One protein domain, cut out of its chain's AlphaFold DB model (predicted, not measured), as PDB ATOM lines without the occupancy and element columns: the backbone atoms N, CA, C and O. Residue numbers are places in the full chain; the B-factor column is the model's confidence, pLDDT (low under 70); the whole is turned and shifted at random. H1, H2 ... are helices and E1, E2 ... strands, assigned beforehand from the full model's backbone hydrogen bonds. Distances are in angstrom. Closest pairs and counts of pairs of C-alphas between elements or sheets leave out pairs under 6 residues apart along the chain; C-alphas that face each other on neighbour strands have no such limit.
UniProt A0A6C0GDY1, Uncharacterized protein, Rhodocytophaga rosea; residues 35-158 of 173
ATOM      1  N   CYS A  35     127.820 158.413 140.194       57.91
ATOM      2  CA  CYS A  35     126.652 158.499 139.348       57.91
ATOM      3  C   CYS A  35     126.000 157.129 139.127       57.91
ATOM      4  O   CYS A  35     124.786 157.002 139.288       57.91
ATOM      5  N   VAL A  36     126.793 156.082 138.865       61.62
ATOM      6  CA  VAL A  36     126.255 154.729 138.654       61.62
ATOM      7  C   VAL A  36     125.605 154.195 139.915       61.62
ATOM      8  O   VAL A  36     124.488 153.694 139.851       61.62
ATOM      9  N   GLU A  37     126.277 154.295 141.061       68.12
ATOM     10  CA  GLU A  37     125.768 153.715 142.303       68.12
ATOM     11  C   GLU A  37     124.413 154.326 142.679       68.12
ATOM     12  O   GLU A  37     123.470 153.603 143.007       68.12
ATOM     13  N   ASN A  38     124.285 155.649 142.554       76.00
ATOM     14  CA  ASN A  38     123.040 156.347 142.851       76.00
ATOM     15  C   ASN A  38     121.913 155.963 141.889       76.00
ATOM     16  O   ASN A  38     120.789 155.751 142.337       76.00
ATOM     17  N   GLN A  39     122.195 155.826 140.590       82.06
ATOM     18  CA  GLN A  39     121.165 155.461 139.615       82.06
ATOM     19  C   GLN A  39     120.806 153.975 139.659       82.06
ATOM     20  O   GLN A  39     119.627 153.633 139.590       82.06
ATOM     21  N   LEU A  40     121.774 153.078 139.852       83.38
ATOM     22  CA  LEU A  40     121.516 151.645 140.017       83.38
ATOM     23  C   LEU A  40     120.637 151.367 141.234       83.38
ATOM     24  O   LEU A  40     119.755 150.516 141.165       83.38
ATOM     25  N   LYS A  41     120.823 152.113 142.327       82.75
ATOM     26  CA  LYS A  41     119.967 152.013 143.516       82.75
ATOM     27  C   LYS A  41     118.502 152.380 143.246       82.75
ATOM     28  O   LYS A  41     117.641 151.945 144.002       82.75
ATOM     29  N   THR A  42     118.206 153.145 142.189       85.44
ATOM     30  CA  THR A  42     116.817 153.430 141.772       85.44
ATOM     31  C   THR A  42     116.187 152.291 140.972       85.44
ATOM     32  O   THR A  42     114.962 152.205 140.879       85.44
ATOM     33  N   LEU A  43     117.009 151.416 140.393       91.12
ATOM     34  CA  LEU A  43     116.550 150.245 139.666       91.12
ATOM     35  C   LEU A  43     116.251 149.104 140.638       91.12
ATOM     36  O   LEU A  43     116.935 148.898 141.640       91.12
ATOM     37  N   GLU A  44     115.260 148.291 140.289       94.75
ATOM     38  CA  GLU A  44     115.048 147.016 140.961       94.75
ATOM     39  C   GLU A  44     116.120 146.021 140.512       94.75
ATOM     40  O   GLU A  44     116.366 145.862 139.309       94.75
ATOM     41  N   ALA A  45     116.763 145.361 141.475       95.50
ATOM     42  CA  ALA A  45     117.767 144.348 141.193       95.50
ATOM     43  C   ALA A  45     117.127 143.133 140.502       95.50
ATOM     44  O   ALA A  45     116.116 142.594 140.952       95.50
ATOM     45  N   SER A  46     117.753 142.668 139.424       96.81
ATOM     46  CA  SER A  46     117.360 141.439 138.728       96.81
ATOM     47  C   SER A  46     117.635 140.197 139.569       96.81
ATOM     48  O   SER A  46     116.912 139.206 139.472       96.81
ATOM     49  N   TYR A  47     118.687 140.251 140.382       95.88
ATOM     50  CA  TYR A  47     119.101 139.208 141.309       95.88
ATOM     51  C   TYR A  47     119.888 139.841 142.465       95.88
ATOM     52  O   TYR A  47     120.552 140.861 142.283       95.88
ATOM     53  N   GLY A  48     119.831 139.231 143.645       94.19
ATOM     54  CA  GLY A  48     120.649 139.605 144.796       94.19
ATOM     55  C   GLY A  48     121.279 138.360 145.401       94.19
ATOM     56  O   GLY A  48     120.615 137.328 145.514       94.19
ATOM     57  N   GLY A  49     122.553 138.444 145.780       91.88
ATOM     58  CA  GLY A  49     123.302 137.290 146.267       91.88
ATOM     59  C   GLY A  49     124.478 137.645 147.166       91.88
ATOM     60  O   GLY A  49     124.676 138.798 147.555       91.88
ATOM     61  N   LEU A  50     125.252 136.616 147.505       91.12
ATOM     62  CA  LEU A  50     126.511 136.724 148.239       91.12
ATOM     63  C   LEU A  50     127.655 136.271 147.333       91.12
ATOM     64  O   LEU A  50     127.549 135.239 146.668       91.12
ATOM     65  N   SER A  51     128.737 137.046 147.290       84.50
ATOM     66  CA  SER A  51     129.969 136.640 146.618       84.50
ATOM     67  C   SER A  51     130.648 135.504 147.386       84.50
ATOM     68  O   SER A  51     130.306 135.212 148.534       84.50
ATOM     69  N   THR A  52     131.661 134.879 146.786       83.38
ATOM     70  CA  THR A  52     132.480 133.857 147.463       83.38
ATOM     71  C   THR A  52     133.179 134.386 148.717       83.38
ATOM     72  O   THR A  52     133.421 133.624 149.646       83.38
ATOM     73  N   ALA A  53     133.457 135.691 148.769       85.62
ATOM     74  CA  ALA A  53     134.006 136.374 149.938       85.62
ATOM     75  C   ALA A  53     132.937 136.750 150.987       85.62
ATOM     76  O   ALA A  53     133.271 137.336 152.013       85.62
ATOM     77  N   GLY A  54     131.659 136.442 150.744       86.94
ATOM     78  CA  GLY A  54     130.546 136.756 151.643       86.94
ATOM     79  C   GLY A  54     129.986 138.176 151.503       86.94
ATOM     80  O   GLY A  54     129.112 138.559 152.280       86.94
ATOM     81  N   ASN A  55     130.435 138.955 150.514       88.12
ATOM     82  CA  ASN A  55     129.919 140.306 150.289       88.12
ATOM     83  C   ASN A  55     128.566 140.243 149.580       88.12
ATOM     84  O   ASN A  55     128.410 139.531 148.586       88.12
ATOM     85  N   LYS A  56     127.593 141.016 150.065       92.56
ATOM     86  CA  LYS A  56     126.307 141.178 149.376       92.56
ATOM     87  C   LYS A  56     126.511 141.929 148.068       92.56
ATOM     88  O   LYS A  56     127.215 142.936 148.047       92.56
ATOM     89  N   TYR A  57     125.846 141.467 147.018       92.81
ATOM     90  CA  TYR A  57     125.802 142.166 145.744       92.81
ATOM     91  C   TYR A  57     124.391 142.167 145.162       92.81
ATOM     92  O   TYR A  57     123.617 141.222 145.339       92.81
ATOM     93  N   ASN A  58     124.092 143.234 144.433       94.75
ATOM     94  CA  ASN A  58     122.938 143.347 143.560       94.75
ATOM     95  C   ASN A  58     123.407 143.211 142.114       94.75
ATOM     96  O   ASN A  58     124.446 143.749 141.732       94.75
ATOM     97  N   LEU A  59     122.634 142.496 141.310       94.88
ATOM     98  CA  LEU A  59     122.900 142.288 139.897       94.88
ATOM     99  C   LEU A  59     121.727 142.820 139.082       94.88
ATOM    100  O   LEU A  59     120.568 142.493 139.338       94.88
ATOM    101  N   TYR A  60     122.048 143.619 138.073       95.44
ATOM    102  CA  TYR A  60     121.107 144.218 137.138       95.44
ATOM    103  C   TYR A  60     121.361 143.617 135.760       95.44
ATOM    104  O   TYR A  60     122.418 143.829 135.162       95.44
ATOM    105  N   ALA A  61     120.411 142.825 135.275       96.56
ATOM    106  CA  ALA A  61     120.526 142.120 134.011       96.56
ATOM    107  C   ALA A  61     119.913 142.945 132.882       96.56
ATOM    108  O   ALA A  61     118.729 143.278 132.908       96.56
ATOM    109  N   ILE A  62     120.719 143.243 131.871       96.56
ATOM    110  CA  ILE A  62     120.338 143.994 130.683       96.56
ATOM    111  C   ILE A  62     120.482 143.067 129.479       96.56
ATOM    112  O   ILE A  62     121.559 142.543 129.195       96.56
ATOM    113  N   LYS A  63     119.386 142.859 128.759       96.38
ATOM    114  CA  LYS A  63     119.355 142.063 127.538       96.38
ATOM    115  C   LYS A  63     119.718 142.948 126.350       96.38
ATOM    116  O   LYS A  63     118.989 143.888 126.017       96.38
ATOM    117  N   ASP A  64     120.824 142.620 125.690       94.12
ATOM    118  CA  ASP A  64     121.274 143.278 124.467       94.12
ATOM    119  C   ASP A  64     121.250 142.291 123.296       94.12
ATOM    120  O   ASP A  64     122.143 141.466 123.097       94.12
ATOM    121  N   LYS A  65     120.174 142.360 122.505       90.50
ATOM    122  CA  LYS A  65     119.883 141.414 121.416       90.50
ATOM    123  C   LYS A  65     119.825 139.972 121.948       90.50
ATOM    124  O   LYS A  65     118.820 139.586 122.540       90.50
ATOM    125  N   LYS A  66     120.862 139.169 121.690       91.81
ATOM    126  CA  LYS A  66     120.989 137.784 122.178       91.81
ATOM    127  C   LYS A  66     121.942 137.672 123.369       91.81
ATOM    128  O   LYS A  66     121.925 136.650 124.047       91.81
ATOM    129  N   ASP A  67     122.756 138.695 123.594       93.81
ATOM    130  CA  ASP A  67     123.738 138.735 124.662       93.81
ATOM    131  C   ASP A  67     123.109 139.312 125.932       93.81
ATOM    132  O   ASP A  67     122.093 140.015 125.900       93.81
ATOM    133  N   TRP A  68     123.752 139.027 127.055       96.06
ATOM    134  CA  TRP A  68     123.396 139.597 128.344       96.06
ATOM    135  C   TRP A  68     124.537 140.442 128.873       96.06
ATOM    136  O   TRP A  68     125.709 140.100 128.720       96.06
ATOM    137  N   ILE A  69     124.180 141.547 129.503       95.38
ATOM    138  CA  ILE A  69     125.094 142.437 130.198       95.38
ATOM    139  C   ILE A  69     124.611 142.498 131.638       95.38
ATOM    140  O   ILE A  69     123.452 142.805 131.902       95.38
ATOM    141  N   PHE A  70     125.493 142.175 132.566       94.69
ATOM    142  CA  PHE A  70     125.238 142.234 133.990       94.69
ATOM    143  C   PHE A  70     126.018 143.398 134.564       94.69
ATOM    144  O   PHE A  70     127.240 143.434 134.447       94.69
ATOM    145  N   ILE A  71     125.317 144.334 135.190       93.69
ATOM    146  CA  ILE A  71     125.948 145.323 136.055       93.69
ATOM    147  C   ILE A  71     125.853 144.782 137.473       93.69
ATOM    148  O   ILE A  71     124.759 144.459 137.939       93.69
ATOM    149  N   VAL A  72     126.990 144.635 138.138       92.19
ATOM    150  CA  VAL A  72     127.067 144.168 139.520       92.19
ATOM    151  C   VAL A  72     127.421 145.356 140.394       92.19
ATOM    152  O   VAL A  72     128.333 146.103 140.060       92.19
ATOM    153  N   LEU A  73     126.686 145.524 141.488       91.31
ATOM    154  CA  LEU A  73     126.939 146.511 142.529       91.31
ATOM    155  C   LEU A  73     127.153 145.772 143.849       91.31
ATOM    156  O   LEU A  73     126.250 145.078 144.320       91.31
ATOM    157  N   ASP A  74     128.325 145.931 144.448       89.56
ATOM    158  CA  ASP A  74     128.670 145.378 145.754       89.56
ATOM    159  C   ASP A  74     129.277 146.453 146.673       89.56
ATOM    160  O   ASP A  74     129.188 147.650 146.405       89.56
ATOM    161  N   THR A  75     129.859 146.040 147.800       83.50
ATOM    162  CA  THR A  75     130.465 146.958 148.778       83.50
ATOM    163  C   THR A  75     131.744 147.640 148.288       83.50
ATOM    164  O   THR A  75     132.214 148.566 148.939       83.50
ATOM    165  N   THR A  76     132.339 147.161 147.196       80.88
ATOM    166  CA  THR A  76     133.565 147.704 146.595       80.88
ATOM    167  C   THR A  76     133.286 148.675 145.452       80.88
ATOM    168  O   THR A  76     134.197 149.374 145.021       80.88
ATOM    169  N   GLY A  77     132.040 148.734 144.981       83.69
ATOM    170  CA  GLY A  77     131.608 149.584 143.883       83.69
ATOM    171  C   GLY A  77     130.836 148.779 142.847       83.69
ATOM    172  O   GLY A  77     130.142 147.814 143.171       83.69
ATOM    173  N   TYR A  78     130.942 149.188 141.586       87.00
ATOM    174  CA  TYR A  78     130.239 148.541 140.486       87.00
ATOM    175  C   TYR A  78     131.174 148.148 139.343       87.00
ATOM    176  O   TYR A  78     132.211 148.766 139.102       87.00
ATOM    177  N   TYR A  79     130.778 147.110 138.614       89.38
ATOM    178  CA  TYR A  79     131.471 146.622 137.427       89.38
ATOM    179  C   TYR A  79     130.487 145.943 136.476       89.38
ATOM    180  O   TYR A  79     129.350 145.637 136.844       89.38
ATOM    181  N   SER A  80     130.917 145.707 135.234       91.94
ATOM    182  CA  SER A  80     130.082 145.064 134.223       91.94
ATOM    183  C   SER A  80     130.683 143.769 133.678       91.94
ATOM    184  O   SER A  80     131.882 143.654 133.406       91.94
ATOM    185  N   LEU A  81     129.812 142.779 133.506       93.00
ATOM    186  CA  LEU A  81     130.094 141.485 132.899       93.00
ATOM    187  C   LEU A  81     129.238 141.340 131.648       93.00
ATOM    188  O   LEU A  81     128.048 141.638 131.668       93.00
ATOM    189  N   LYS A  82     129.807 140.814 130.569       93.50
ATOM    190  CA  LYS A  82     129.038 140.381 129.402       93.50
ATOM    191  C   LYS A  82     128.973 138.864 129.387       93.50
ATOM    192  O   LYS A  82     129.988 138.205 129.578       93.50
ATOM    193  N   TYR A  83     127.797 138.328 129.107       93.56
ATOM    194  CA  TYR A  83     127.564 136.923 128.809       93.56
ATOM    195  C   TYR A  83     127.101 136.807 127.352       93.56
ATOM    196  O   TYR A  83     125.906 136.937 127.055       93.56
ATOM    197  N   PRO A  84     128.047 136.642 126.409       90.25
ATOM    198  CA  PRO A  84     127.721 136.447 125.008       90.25
ATOM    199  C   PRO A  84     126.950 135.145 124.813       90.25
ATOM    200  O   PRO A  84     127.343 134.094 125.323       90.25
ATOM    201  N   HIS A  85     125.913 135.178 123.979       87.19
ATOM    202  CA  HIS A  85     125.090 133.998 123.690       87.19
ATOM    203  C   HIS A  85     125.909 132.797 123.191       87.19
ATOM    204  O   HIS A  85     125.540 131.647 123.406       87.19
ATOM    205  N   LYS A  86     127.022 133.074 122.502       83.69
ATOM    206  CA  LYS A  86     127.864 132.063 121.856       83.69
ATOM    207  C   LYS A  86     128.979 131.507 122.738       83.69
ATOM    208  O   LYS A  86     129.549 130.491 122.359       83.69
ATOM    209  N   SER A  87     129.343 132.168 123.841       76.88
ATOM    210  CA  SER A  87     130.579 131.828 124.562       76.88
ATOM    211  C   SER A  87     130.371 131.155 125.913       76.88
ATOM    212  O   SER A  87     131.370 130.751 126.497       76.88
ATOM    213  N   ALA A  88     129.130 131.008 126.404       78.50
ATOM    214  CA  ALA A  88     128.789 130.387 127.698       78.50
ATOM    215  C   ALA A  88     129.685 130.827 128.881       78.50
ATOM    216  O   ALA A  88     129.829 130.124 129.874       78.50
ATOM    217  N   THR A  89     130.315 131.995 128.767       87.75
ATOM    218  CA  THR A  89     131.366 132.485 129.659       87.75
ATOM    219  C   THR A  89     131.112 133.947 129.951       87.75
ATOM    220  O   THR A  89     130.730 134.715 129.065       87.75
ATOM    221  N   LEU A  90     131.318 134.324 131.209       89.19
ATOM    222  CA  LEU A  90     131.275 135.713 131.635       89.19
ATOM    223  C   LEU A  90     132.597 136.394 131.294       89.19
ATOM    224  O   LEU A  90     133.674 135.888 131.600       89.19
ATOM    225  N   VAL A  91     132.502 137.557 130.663       90.44
ATOM    226  CA  VAL A  91     133.643 138.372 130.255       90.44
ATOM    227  C   VAL A  91     133.563 139.702 130.989       90.44
ATOM    228  O   VAL A  91     132.601 140.447 130.799       90.44
ATOM    229  N   ASN A  92     134.583 140.026 131.784       90.44
ATOM    230  CA  ASN A  92     134.723 141.356 132.380       90.44
ATOM    231  C   ASN A  92     134.861 142.406 131.271       90.44
ATOM    232  O   ASN A  92     135.603 142.200 130.302       90.44
ATOM    233  N   GLN A  93     134.141 143.515 131.398       92.12
ATOM    234  CA  GLN A  93     134.287 144.651 130.490       92.12
ATOM    235  C   GLN A  93     135.156 145.740 131.118       92.12
ATOM    236  O   GLN A  93     135.383 145.763 132.329       92.12
ATOM    237  N   SER A  94     135.668 146.639 130.283       90.38
ATOM    238  CA  SER A  94     136.470 147.764 130.748       90.38
ATOM    239  C   SER A  94     135.668 148.782 131.574       90.38
ATOM    240  O   SER A  94     134.435 148.834 131.534       90.38
ATOM    241  N   ALA A  95     136.386 149.642 132.303       88.38
ATOM    242  CA  ALA A  95     135.788 150.779 133.002       88.38
ATOM    243  C   ALA A  95     135.012 151.694 132.037       88.38
ATOM    244  O   ALA A  95     133.851 151.977 132.285       88.38
ATOM    245  N   LEU A  96     135.588 152.018 130.868       88.19
ATOM    246  CA  LEU A  96     134.928 152.834 129.836       88.19
ATOM    247  C   LEU A  96     133.592 152.243 129.371       88.19
ATOM    248  O   LEU A  96     132.622 152.973 129.174       88.19
ATOM    249  N   PHE A  97     133.531 150.921 129.196       91.56
ATOM    250  CA  PHE A  97     132.280 150.244 128.863       91.56
ATOM    251  C   PHE A  97     131.257 150.385 129.996       91.56
ATOM    252  O   PHE A  97     130.089 150.686 129.750       91.56
ATOM    253  N   THR A  98     131.709 150.194 131.236       90.19
ATOM    254  CA  THR A  98     130.871 150.292 132.437       90.19
ATOM    255  C   THR A  98     130.315 151.713 132.614       90.19
ATOM    256  O   THR A  98     129.108 151.877 132.793       90.19
ATOM    257  N   ASP A  99     131.151 152.741 132.448       87.25
ATOM    258  CA  ASP A  99     130.767 154.157 132.508       87.25
ATOM    259  C   ASP A  99     129.812 154.533 131.366       87.25
ATOM    260  O   ASP A  99     128.831 155.253 131.555       87.25
ATOM    261  N   GLY A 100     130.041 153.996 130.165       89.00
ATOM    262  CA  GLY A 100     129.127 154.163 129.038       89.00
ATOM    263  C   GLY A 100     127.740 153.584 129.328       89.00
ATOM    264  O   GLY A 100     126.722 154.217 129.033       89.00
ATOM    265  N   PHE A 101     127.685 152.414 129.967       89.19
ATOM    266  CA  PHE A 101     126.428 151.819 130.414       89.19
ATOM    267  C   PHE A 101     125.749 152.622 131.525       89.19
ATOM    268  O   PHE A 101     124.517 152.685 131.543       89.19
ATOM    269  N   CYS A 102     126.511 153.321 132.374       86.31
ATOM    270  CA  CYS A 102     125.946 154.310 133.294       86.31
ATOM    271  C   CYS A 102     125.089 155.332 132.562       86.31
ATOM    272  O   CYS A 102     123.944 155.576 132.933       86.31
ATOM    273  N   LYS A 103     125.627 155.913 131.486       87.75
ATOM    274  CA  LYS A 103     124.930 156.961 130.736       87.75
ATOM    275  C   LYS A 103     123.648 156.455 130.093       87.75
ATOM    276  O   LYS A 103     122.667 157.196 130.032       87.75
ATOM    277  N   ILE A 104     123.609 155.187 129.683       91.88
ATOM    278  CA  ILE A 104     122.380 154.537 129.210       91.88
ATOM    279  C   ILE A 104     121.333 154.465 130.336       91.88
ATOM    280  O   ILE A 104     120.159 154.761 130.095       91.88
ATOM    281  N   ILE A 105     121.747 154.088 131.550       90.31
ATOM    282  CA  ILE A 105     120.870 153.998 132.727       90.31
ATOM    283  C   ILE A 105     120.352 155.387 133.123       90.31
ATOM    284  O   ILE A 105     119.139 155.578 133.185       90.31
ATOM    285  N   GLU A 106     121.251 156.360 133.311       88.69
ATOM    286  CA  GLU A 106     120.937 157.760 133.652       88.69
ATOM    287  C   GLU A 106     119.931 158.382 132.680       88.69
ATOM    288  O   GLU A 106     119.012 159.090 133.080       88.69
ATOM    289  N   SER A 107     120.084 158.085 131.389       91.06
ATOM    290  CA  SER A 107     119.232 158.637 130.332       91.06
ATOM    291  C   SER A 107     117.858 157.960 130.252       91.06
ATOM    292  O   SER A 107     117.082 158.228 129.334       91.06
ATOM    293  N   GLY A 108     117.549 157.026 131.160       92.00
ATOM    294  CA  GLY A 108     116.289 156.289 131.161       92.00
ATOM    295  C   GLY A 108     116.100 155.452 129.894       92.00
ATOM    296  O   GLY A 108     114.967 155.228 129.455       92.00
ATOM    297  N   LEU A 109     117.191 154.996 129.270       95.50
ATOM    298  CA  LEU A 109     117.163 154.237 128.015       95.50
ATOM    299  C   LEU A 109     116.946 152.734 128.225       95.50
ATOM    300  O   LEU A 109     117.115 151.944 127.295       95.50
ATOM    301  N   LEU A 110     116.509 152.350 129.423       95.50
ATOM    302  CA  LEU A 110     116.118 150.996 129.786       95.50
ATOM    303  C   LEU A 110     114.598 150.870 129.917       95.50
ATOM    304  O   LEU A 110     113.888 151.816 130.264       95.50
ATOM    305  N   LYS A 111     114.094 149.673 129.634       96.56
ATOM    306  CA  LYS A 111     112.718 149.254 129.888       96.56
ATOM    307  C   LYS A 111     112.750 148.015 130.776       96.56
ATOM    308  O   LYS A 111     113.303 147.002 130.360       96.56
ATOM    309  N   LYS A 112     112.143 148.085 131.962       97.25
ATOM    310  CA  LYS A 112     111.991 146.921 132.849       97.25
ATOM    311  C   LYS A 112     111.039 145.897 132.222       97.25
ATOM    312  O   LYS A 112     110.004 146.259 131.660       97.25
ATOM    313  N   VAL A 113     111.392 144.625 132.342       98.00
ATOM    314  CA  VAL A 113     110.588 143.463 131.971       98.00
ATOM    315  C   VAL A 113     110.442 142.577 133.207       98.00
ATOM    316  O   VAL A 113     111.410 142.004 133.707       98.00
ATOM    317  N   GLU A 114     109.214 142.463 133.704       96.69
ATOM    318  CA  GLU A 114     108.869 141.653 134.878       96.69
ATOM    319  C   GLU A 114     108.603 140.207 134.467       96.69
ATOM    320  O   GLU A 114     107.470 139.732 134.399       96.69
ATOM    321  N   LYS A 115     109.680 139.508 134.112       95.19
ATOM    322  CA  LYS A 115     109.637 138.106 133.718       95.19
ATOM    323  C   LYS A 115     110.838 137.376 134.294       95.19
ATOM    324  O   LYS A 115     111.968 137.838 134.149       95.19
ATOM    325  N   ARG A 116     110.583 136.198 134.871       94.69
ATOM    326  CA  ARG A 116     111.656 135.305 135.305       94.69
ATOM    327  C   ARG A 116     112.384 134.704 134.109       94.69
ATOM    328  O   ARG A 116     111.744 134.178 133.197       94.69
ATOM    329  N   GLU A 117     113.708 134.751 134.131       95.56
ATOM    330  CA  GLU A 117     114.562 134.199 133.076       95.56
ATOM    331  C   GLU A 117     115.802 133.563 133.711       95.56
ATOM    332  O   GLU A 117     116.373 134.112 134.650       95.56
ATOM    333  N   ASN A 118     116.192 132.384 133.226       93.81
ATOM    334  CA  ASN A 118     117.397 131.702 133.692       93.81
ATOM    335  C   ASN A 118     118.543 132.019 132.734       93.81
ATOM    336  O   ASN A 118     118.444 131.732 131.538       93.81
ATOM    337  N   VAL A 119     119.619 132.607 133.247       91.38
ATOM    338  CA  VAL A 119     120.785 133.012 132.456       91.38
ATOM    339  C   VAL A 119     122.041 132.750 133.274       91.38
ATOM    340  O   VAL A 119     122.136 133.237 134.393       91.38
ATOM    341  N   ALA A 120     123.005 132.013 132.714       87.44
ATOM    342  CA  ALA A 120     124.269 131.691 133.389       87.44
ATOM    343  C   ALA A 120     124.061 131.120 134.811       87.44
ATOM    344  O   ALA A 120     124.661 131.596 135.768       87.44
ATOM    345  N   ASP A 121     123.144 130.155 134.942       87.56
ATOM    346  CA  ASP A 121     122.734 129.527 136.212       87.56
ATOM    347  C   ASP A 121     122.136 130.479 137.269       87.56
ATOM    348  O   ASP A 121     121.870 130.078 138.401       87.56
ATOM    349  N   LEU A 122     121.842 131.728 136.893       90.25
ATOM    350  CA  LEU A 122     121.115 132.691 137.714       90.25
ATOM    351  C   LEU A 122     119.640 132.718 137.316       90.25
ATOM    352  O   LEU A 122     119.303 132.884 136.142       90.25
ATOM    353  N   THR A 123     118.751 132.623 138.304       94.81
ATOM    354  CA  THR A 123     117.316 132.873 138.117       94.81
ATOM    355  C   THR A 123     117.038 134.352 138.351       94.81
ATOM    356  O   THR A 123     116.943 134.807 139.489       94.81
ATOM    357  N   LEU A 124     116.908 135.104 137.264       96.31
ATOM    358  CA  LEU A 124     116.583 136.525 137.290       96.31
ATOM    359  C   LEU A 124     115.093 136.702 137.606       96.31
ATOM    360  O   LEU A 124     114.259 136.016 137.016       96.31
ATOM    361  N   PHE A 125     114.742 137.624 138.502       96.69
ATOM    362  CA  PHE A 125     113.344 137.949 138.824       96.69
ATOM    363  C   PHE A 125     112.733 138.955 137.845       96.69
ATOM    364  O   PHE A 125     111.547 138.879 137.524       96.69
ATOM    365  N   CYS A 126     113.566 139.862 137.344       97.31
ATOM    366  CA  CYS A 126     113.262 140.792 136.268       97.31
ATOM    367  C   CYS A 126     114.529 141.048 135.441       97.31
ATOM    368  O   CYS A 126     115.636 140.702 135.855       97.31
ATOM    369  N   TYR A 127     114.387 141.682 134.284       97.69
ATOM    370  CA  TYR A 127     115.518 142.185 133.506       97.69
ATOM    371  C   TYR A 127     115.151 143.475 132.786       97.69
ATOM    372  O   TYR A 127     113.996 143.898 132.780       97.69
ATOM    373  N   TYR A 128     116.140 144.103 132.166       97.56
ATOM    374  CA  TYR A 128     115.980 145.336 131.417       97.56
ATOM    375  C   TYR A 128     116.283 145.109 129.941       97.56
ATOM    376  O   TYR A 128     117.230 144.416 129.584       97.56
ATOM    377  N   GLU A 129     115.498 145.725 129.068       97.50
ATOM    378  CA  GLU A 129     115.797 145.814 127.644       97.50
ATOM    379  C   GLU A 129     116.208 147.235 127.279       97.50
ATOM    380  O   GLU A 129     115.648 148.217 127.773       97.50
ATOM    381  N   LEU A 130     117.160 147.352 126.358       96.81
ATOM    382  CA  LEU A 130     117.554 148.638 125.799       96.81
ATOM    383  C   LEU A 130     116.440 149.204 124.905       96.81
ATOM    384  O   LEU A 130     115.943 148.533 123.993       96.81
ATOM    385  N   LYS A 131     116.095 150.479 125.097       96.81
ATOM    386  CA  LYS A 131     115.317 151.262 124.125       96.81
ATOM    387  C   LYS A 131     116.133 151.457 122.840       96.81
ATOM    388  O   LYS A 131     117.342 151.241 122.815       96.81
ATOM    389  N   LYS A 132     115.486 151.889 121.749       95.56
ATOM    390  CA  LYS A 132     116.122 152.031 120.420       95.56
ATOM    391  C   LYS A 132     117.421 152.848 120.452       95.56
ATOM    392  O   LYS A 132     118.380 152.471 119.789       95.56
ATOM    393  N   GLU A 133     117.454 153.938 121.212       94.81
ATOM    394  CA  GLU A 133     118.649 154.777 121.369       94.81
ATOM    395  C   GLU A 133     119.714 154.098 122.232       94.81
ATOM    396  O   GLU A 133     120.873 154.048 121.829       94.81
ATOM    397  N   GLY A 134     119.313 153.460 123.337       95.50
ATOM    398  CA  GLY A 134     120.214 152.657 124.169       95.50
ATOM    399  C   GLY A 134     120.891 151.530 123.386       95.50
ATOM    400  O   GLY A 134     122.076 151.284 123.579       95.50
ATOM    401  N   LYS A 135     120.187 150.904 122.429       95.69
ATOM    402  CA  LYS A 135     120.773 149.897 121.525       95.69
ATOM    403  C   LYS A 135     121.894 150.475 120.662       95.69
ATOM    404  O   LYS A 135     122.920 149.830 120.510       95.69
ATOM    405  N   LYS A 136     121.725 151.691 120.127       94.94
ATOM    406  CA  LYS A 136     122.768 152.350 119.321       94.94
ATOM    407  C   LYS A 136     124.011 152.652 120.155       94.94
ATOM    408  O   LYS A 136     125.117 152.415 119.693       94.94
ATOM    409  N   ILE A 137     123.819 153.154 121.376       94.38
ATOM    410  CA  ILE A 137     124.930 153.448 122.289       94.38
ATOM    411  C   ILE A 137     125.630 152.146 122.695       94.38
ATOM    412  O   ILE A 137     126.852 152.074 122.615       94.38
ATOM    413  N   SER A 138     124.873 151.102 123.047       94.50
ATOM    414  CA  SER A 138     125.425 149.777 123.362       94.50
ATOM    415  C   SER A 138     126.247 149.208 122.206       94.50
ATOM    416  O   SER A 138     127.346 148.705 122.419       94.50
ATOM    417  N   ASP A 139     125.762 149.328 120.967       94.25
ATOM    418  CA  ASP A 139     126.494 148.882 119.780       94.25
ATOM    419  C   ASP A 139     127.841 149.611 119.633       94.25
ATOM    420  O   ASP A 139     128.862 148.960 119.406       94.25
ATOM    421  N   SER A 140     127.875 150.929 119.856       93.81
ATOM    422  CA  SER A 140     129.123 151.702 119.868       93.81
ATOM    423  C   SER A 140     130.066 151.290 121.003       93.81
ATOM    424  O   SER A 140     131.265 151.153 120.782       93.81
ATOM    425  N   LEU A 141     129.546 151.052 122.212       93.44
ATOM    426  CA  LEU A 141     130.358 150.604 123.351       93.44
ATOM    427  C   LEU A 141     130.962 149.219 123.098       93.44
ATOM    428  O   LEU A 141     132.146 149.007 123.345       93.44
ATOM    429  N   ASN A 142     130.173 148.291 122.555       91.81
ATOM    430  CA  ASN A 142     130.641 146.960 122.173       91.81
ATOM    431  C   ASN A 142     131.736 147.021 121.096       91.81
ATOM    432  O   ASN A 142     132.681 146.237 121.155       91.81
ATOM    433  N   TYR A 143     131.614 147.934 120.127       91.81
ATOM    434  CA  TYR A 143     132.624 148.148 119.090       91.81
ATOM    435  C   TYR A 143     133.959 148.611 119.691       91.81
ATOM    436  O   TYR A 143     134.986 147.969 119.477       91.81
ATOM    437  N   LEU A 144     133.930 149.662 120.517       90.25
ATOM    438  CA  LEU A 144     135.128 150.206 121.172       90.25
ATOM    439  C   LEU A 144     135.805 149.180 122.094       90.25
ATOM    440  O   LEU A 144     137.030 149.076 122.150       90.25
ATOM    441  N   GLU A 145     135.004 148.393 122.807       89.94
ATOM    442  CA  GLU A 145     135.491 147.350 123.703       89.94
ATOM    443  C   GLU A 145     136.176 146.198 122.946       89.94
ATOM    444  O   GLU A 145     137.154 145.630 123.439       89.94
ATOM    445  N   ALA A 146     135.695 145.861 121.746       86.69
ATOM    446  CA  ALA A 146     136.322 144.861 120.887       86.69
ATOM    447  C   ALA A 146     137.672 145.351 120.335       86.69
ATOM    448  O   ALA A 146     138.669 144.640 120.469       86.69
ATOM    449  N   GLU A 147     137.736 146.579 119.807       83.62
ATOM    450  CA  GLU A 147     138.982 147.169 119.284       83.62
ATOM    451  C   GLU A 147     140.081 147.254 120.352       83.62
ATOM    452  O   GLU A 147     141.251 146.944 120.098       83.62
ATOM    453  N   LYS A 148     139.710 147.623 121.584       79.50
ATOM    454  CA  LYS A 148     140.644 147.660 122.712       79.50
ATOM    455  C   LYS A 148     141.242 146.277 122.989       79.50
ATOM    456  O   LYS A 148     142.461 146.151 123.117       79.50
ATOM    457  N   LYS A 149     140.403 145.237 123.045       76.31
ATOM    458  CA  LYS A 149     140.836 143.853 123.310       76.31
ATOM    459  C   LYS A 149     141.763 143.321 122.216       76.31
ATOM    460  O   LYS A 149     142.745 142.645 122.525       76.31
ATOM    461  N   GLU A 150     141.498 143.650 120.955       73.50
ATOM    462  CA  GLU A 150     142.376 143.285 119.836       73.50
ATOM    463  C   GLU A 150     143.738 143.980 119.925       73.50
ATOM    464  O   GLU A 150     144.779 143.334 119.774       73.50
ATOM    465  N   THR A 151     143.746 145.273 120.251       68.50
ATOM    466  CA  THR A 151     144.975 146.067 120.379       68.50
ATOM    467  C   THR A 151     145.846 145.584 121.544       68.50
ATOM    468  O   THR A 151     147.062 145.438 121.395       68.50
ATOM    469  N   GLU A 152     145.247 145.258 122.692       69.88
ATOM    470  CA  GLU A 152     145.958 144.668 123.837       69.88
ATOM    471  C   GLU A 152     146.529 143.283 123.506       69.88
ATOM    472  O   GLU A 152     147.681 142.986 123.838       69.88
ATOM    473  N   GLY A 153     145.762 142.443 122.804       70.38
ATOM    474  CA  GLY A 153     146.223 141.138 122.328       70.38
ATOM    475  C   GLY A 153     147.404 141.253 121.362       70.38
ATOM    476  O   GLY A 153     148.389 140.516 121.488       70.38
ATOM    477  N   PHE A 154     147.347 142.218 120.443       66.62
ATOM    478  CA  PHE A 154     148.437 142.525 119.523       66.62
ATOM    479  C   PHE A 154     149.691 142.999 120.266       66.62
ATOM    480  O   PHE A 154     150.763 142.415 120.091       66.62
ATOM    481  N   MET A 155     149.569 143.983 121.161       62.84
ATOM    482  CA  MET A 155     150.700 144.506 121.937       62.84
ATOM    483  C   MET A 155     151.330 143.439 122.836       62.84
ATOM    484  O   MET A 155     152.554 143.348 122.916       62.84
ATOM    485  N   LYS A 156     150.523 142.575 123.461       68.25
ATOM    486  CA  LYS A 156     151.016 141.448 124.263       68.25
ATOM    487  C   LYS A 156     151.793 140.437 123.415       68.25
ATOM    488  O   LYS A 156     152.812 139.923 123.867       68.25
ATOM    489  N   LYS A 157     151.356 140.181 122.179       73.94
ATOM    490  CA  LYS A 157     152.060 139.308 121.228       73.94
ATOM    491  C   LYS A 157     153.377 139.926 120.749       73.94
ATOM    492  O   LYS A 157     154.376 139.220 120.650       73.94
ATOM    493  N   VAL A 158     153.399 141.234 120.495       68.62
ATOM    494  CA  VAL A 158     154.616 141.965 120.102       68.62
ATOM    495  C   VAL A 158     155.621 142.011 121.255       68.62
ATOM    496  O   VAL A 158     156.772 141.625 121.069       68.62
TER     497      VAL A 158
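This is residues 35 to 158 of the 173 residues of an uncharacterized protein of Rhodocytophaga rosea (UniProt A0A6C0GDY1). A strongly twisted sheet of six strands has helix H2 running across one of its faces, and the small hairpin E6 and E7 lies on the side of the sheet away from H2, next to E1. The long helix H3 runs alongside H2, and its residues 150 to 158 stick out as a free arm; short H1 packs on H2. The printed part has 124 residues, in the order H1 E1 E2 E3 E4 H2 E5 E6 E7 E8 H3, of mixed class; the branched sheet is mixed, with E2 and E8 parallel and its other pairs antiparallel. It is compact, with a radius of gyration of the C-alphas of 14.5 A, and spans 45 by 37 by 30 A.

Find C-alpha 35 at (126.652, 158.499, 139.348), where H1, residues 35 to 40, begins. Next come E1, residues 47 to 50; E2, 56 to 64, 25.5 A long; E3, 67 to 74, 22.7 A; and E4, 77 to 83, 20.1 A. H2, residues 95 to 106, covers 16.4 A. Then read E5, 110 to 113, E6, 117 to 119, E7, 122 to 124, and E8, 127 to 130. H3, residues 132 to 158, runs 39.8 A to C-alpha 158 at (154.616, 141.965, 120.102).

Look first at E1 to E4, a meander, each strand the antiparallel neighbour of the one before, and each step a hairpin: N 49 and O 57 are 3.0 A apart, N 60 and O 71 2.8 A, N 70 and O 81 2.8 A. E1 and E8 lie on one side of E2, E3 on the other side. E8 is parallel to E2, with N 128 and O 61 at 2.8 A, and antiparallel to the edge strand E5, with N 111 and O 129 at 2.8 A. In the hairpin E6 and E7, N 119 and O 122 are 2.9 A apart; E7 runs on into E8 at 72 degrees. The closest C-alphas of E1 and E7, Tyr 47 and Leu 124, are 5.4 A apart. H2 is on the sheet at a height of 7.4 A and only just over E3, with 3 C-alphas falling on it, across the strands at 83 degrees on the local plane. H1 touches H2, closest at the C-alphas of Val 36 and Cys 102, 5.4 A, and only grazes the sheet. H3 touches H2 with residues 134 to 145 alone, closest at the C-alphas of Ile 104 and Gly 134, 5.8 A, a shallow tilt of 5 degrees, opposite ways; it only grazes the sheet. In H1, H2 and H3 every O i to N i+4 pair is within hydrogen-bond range.

The C-alphas farthest apart, Glu 114 and Val 158, are 48.1 A apart. The printed part has no cut, and its long link is E4 to H2. The mean pLDDT of the printed part is 88.8; look for values under 70 at residues 35 to 37, 151 to 152, 154 to 156 and 158.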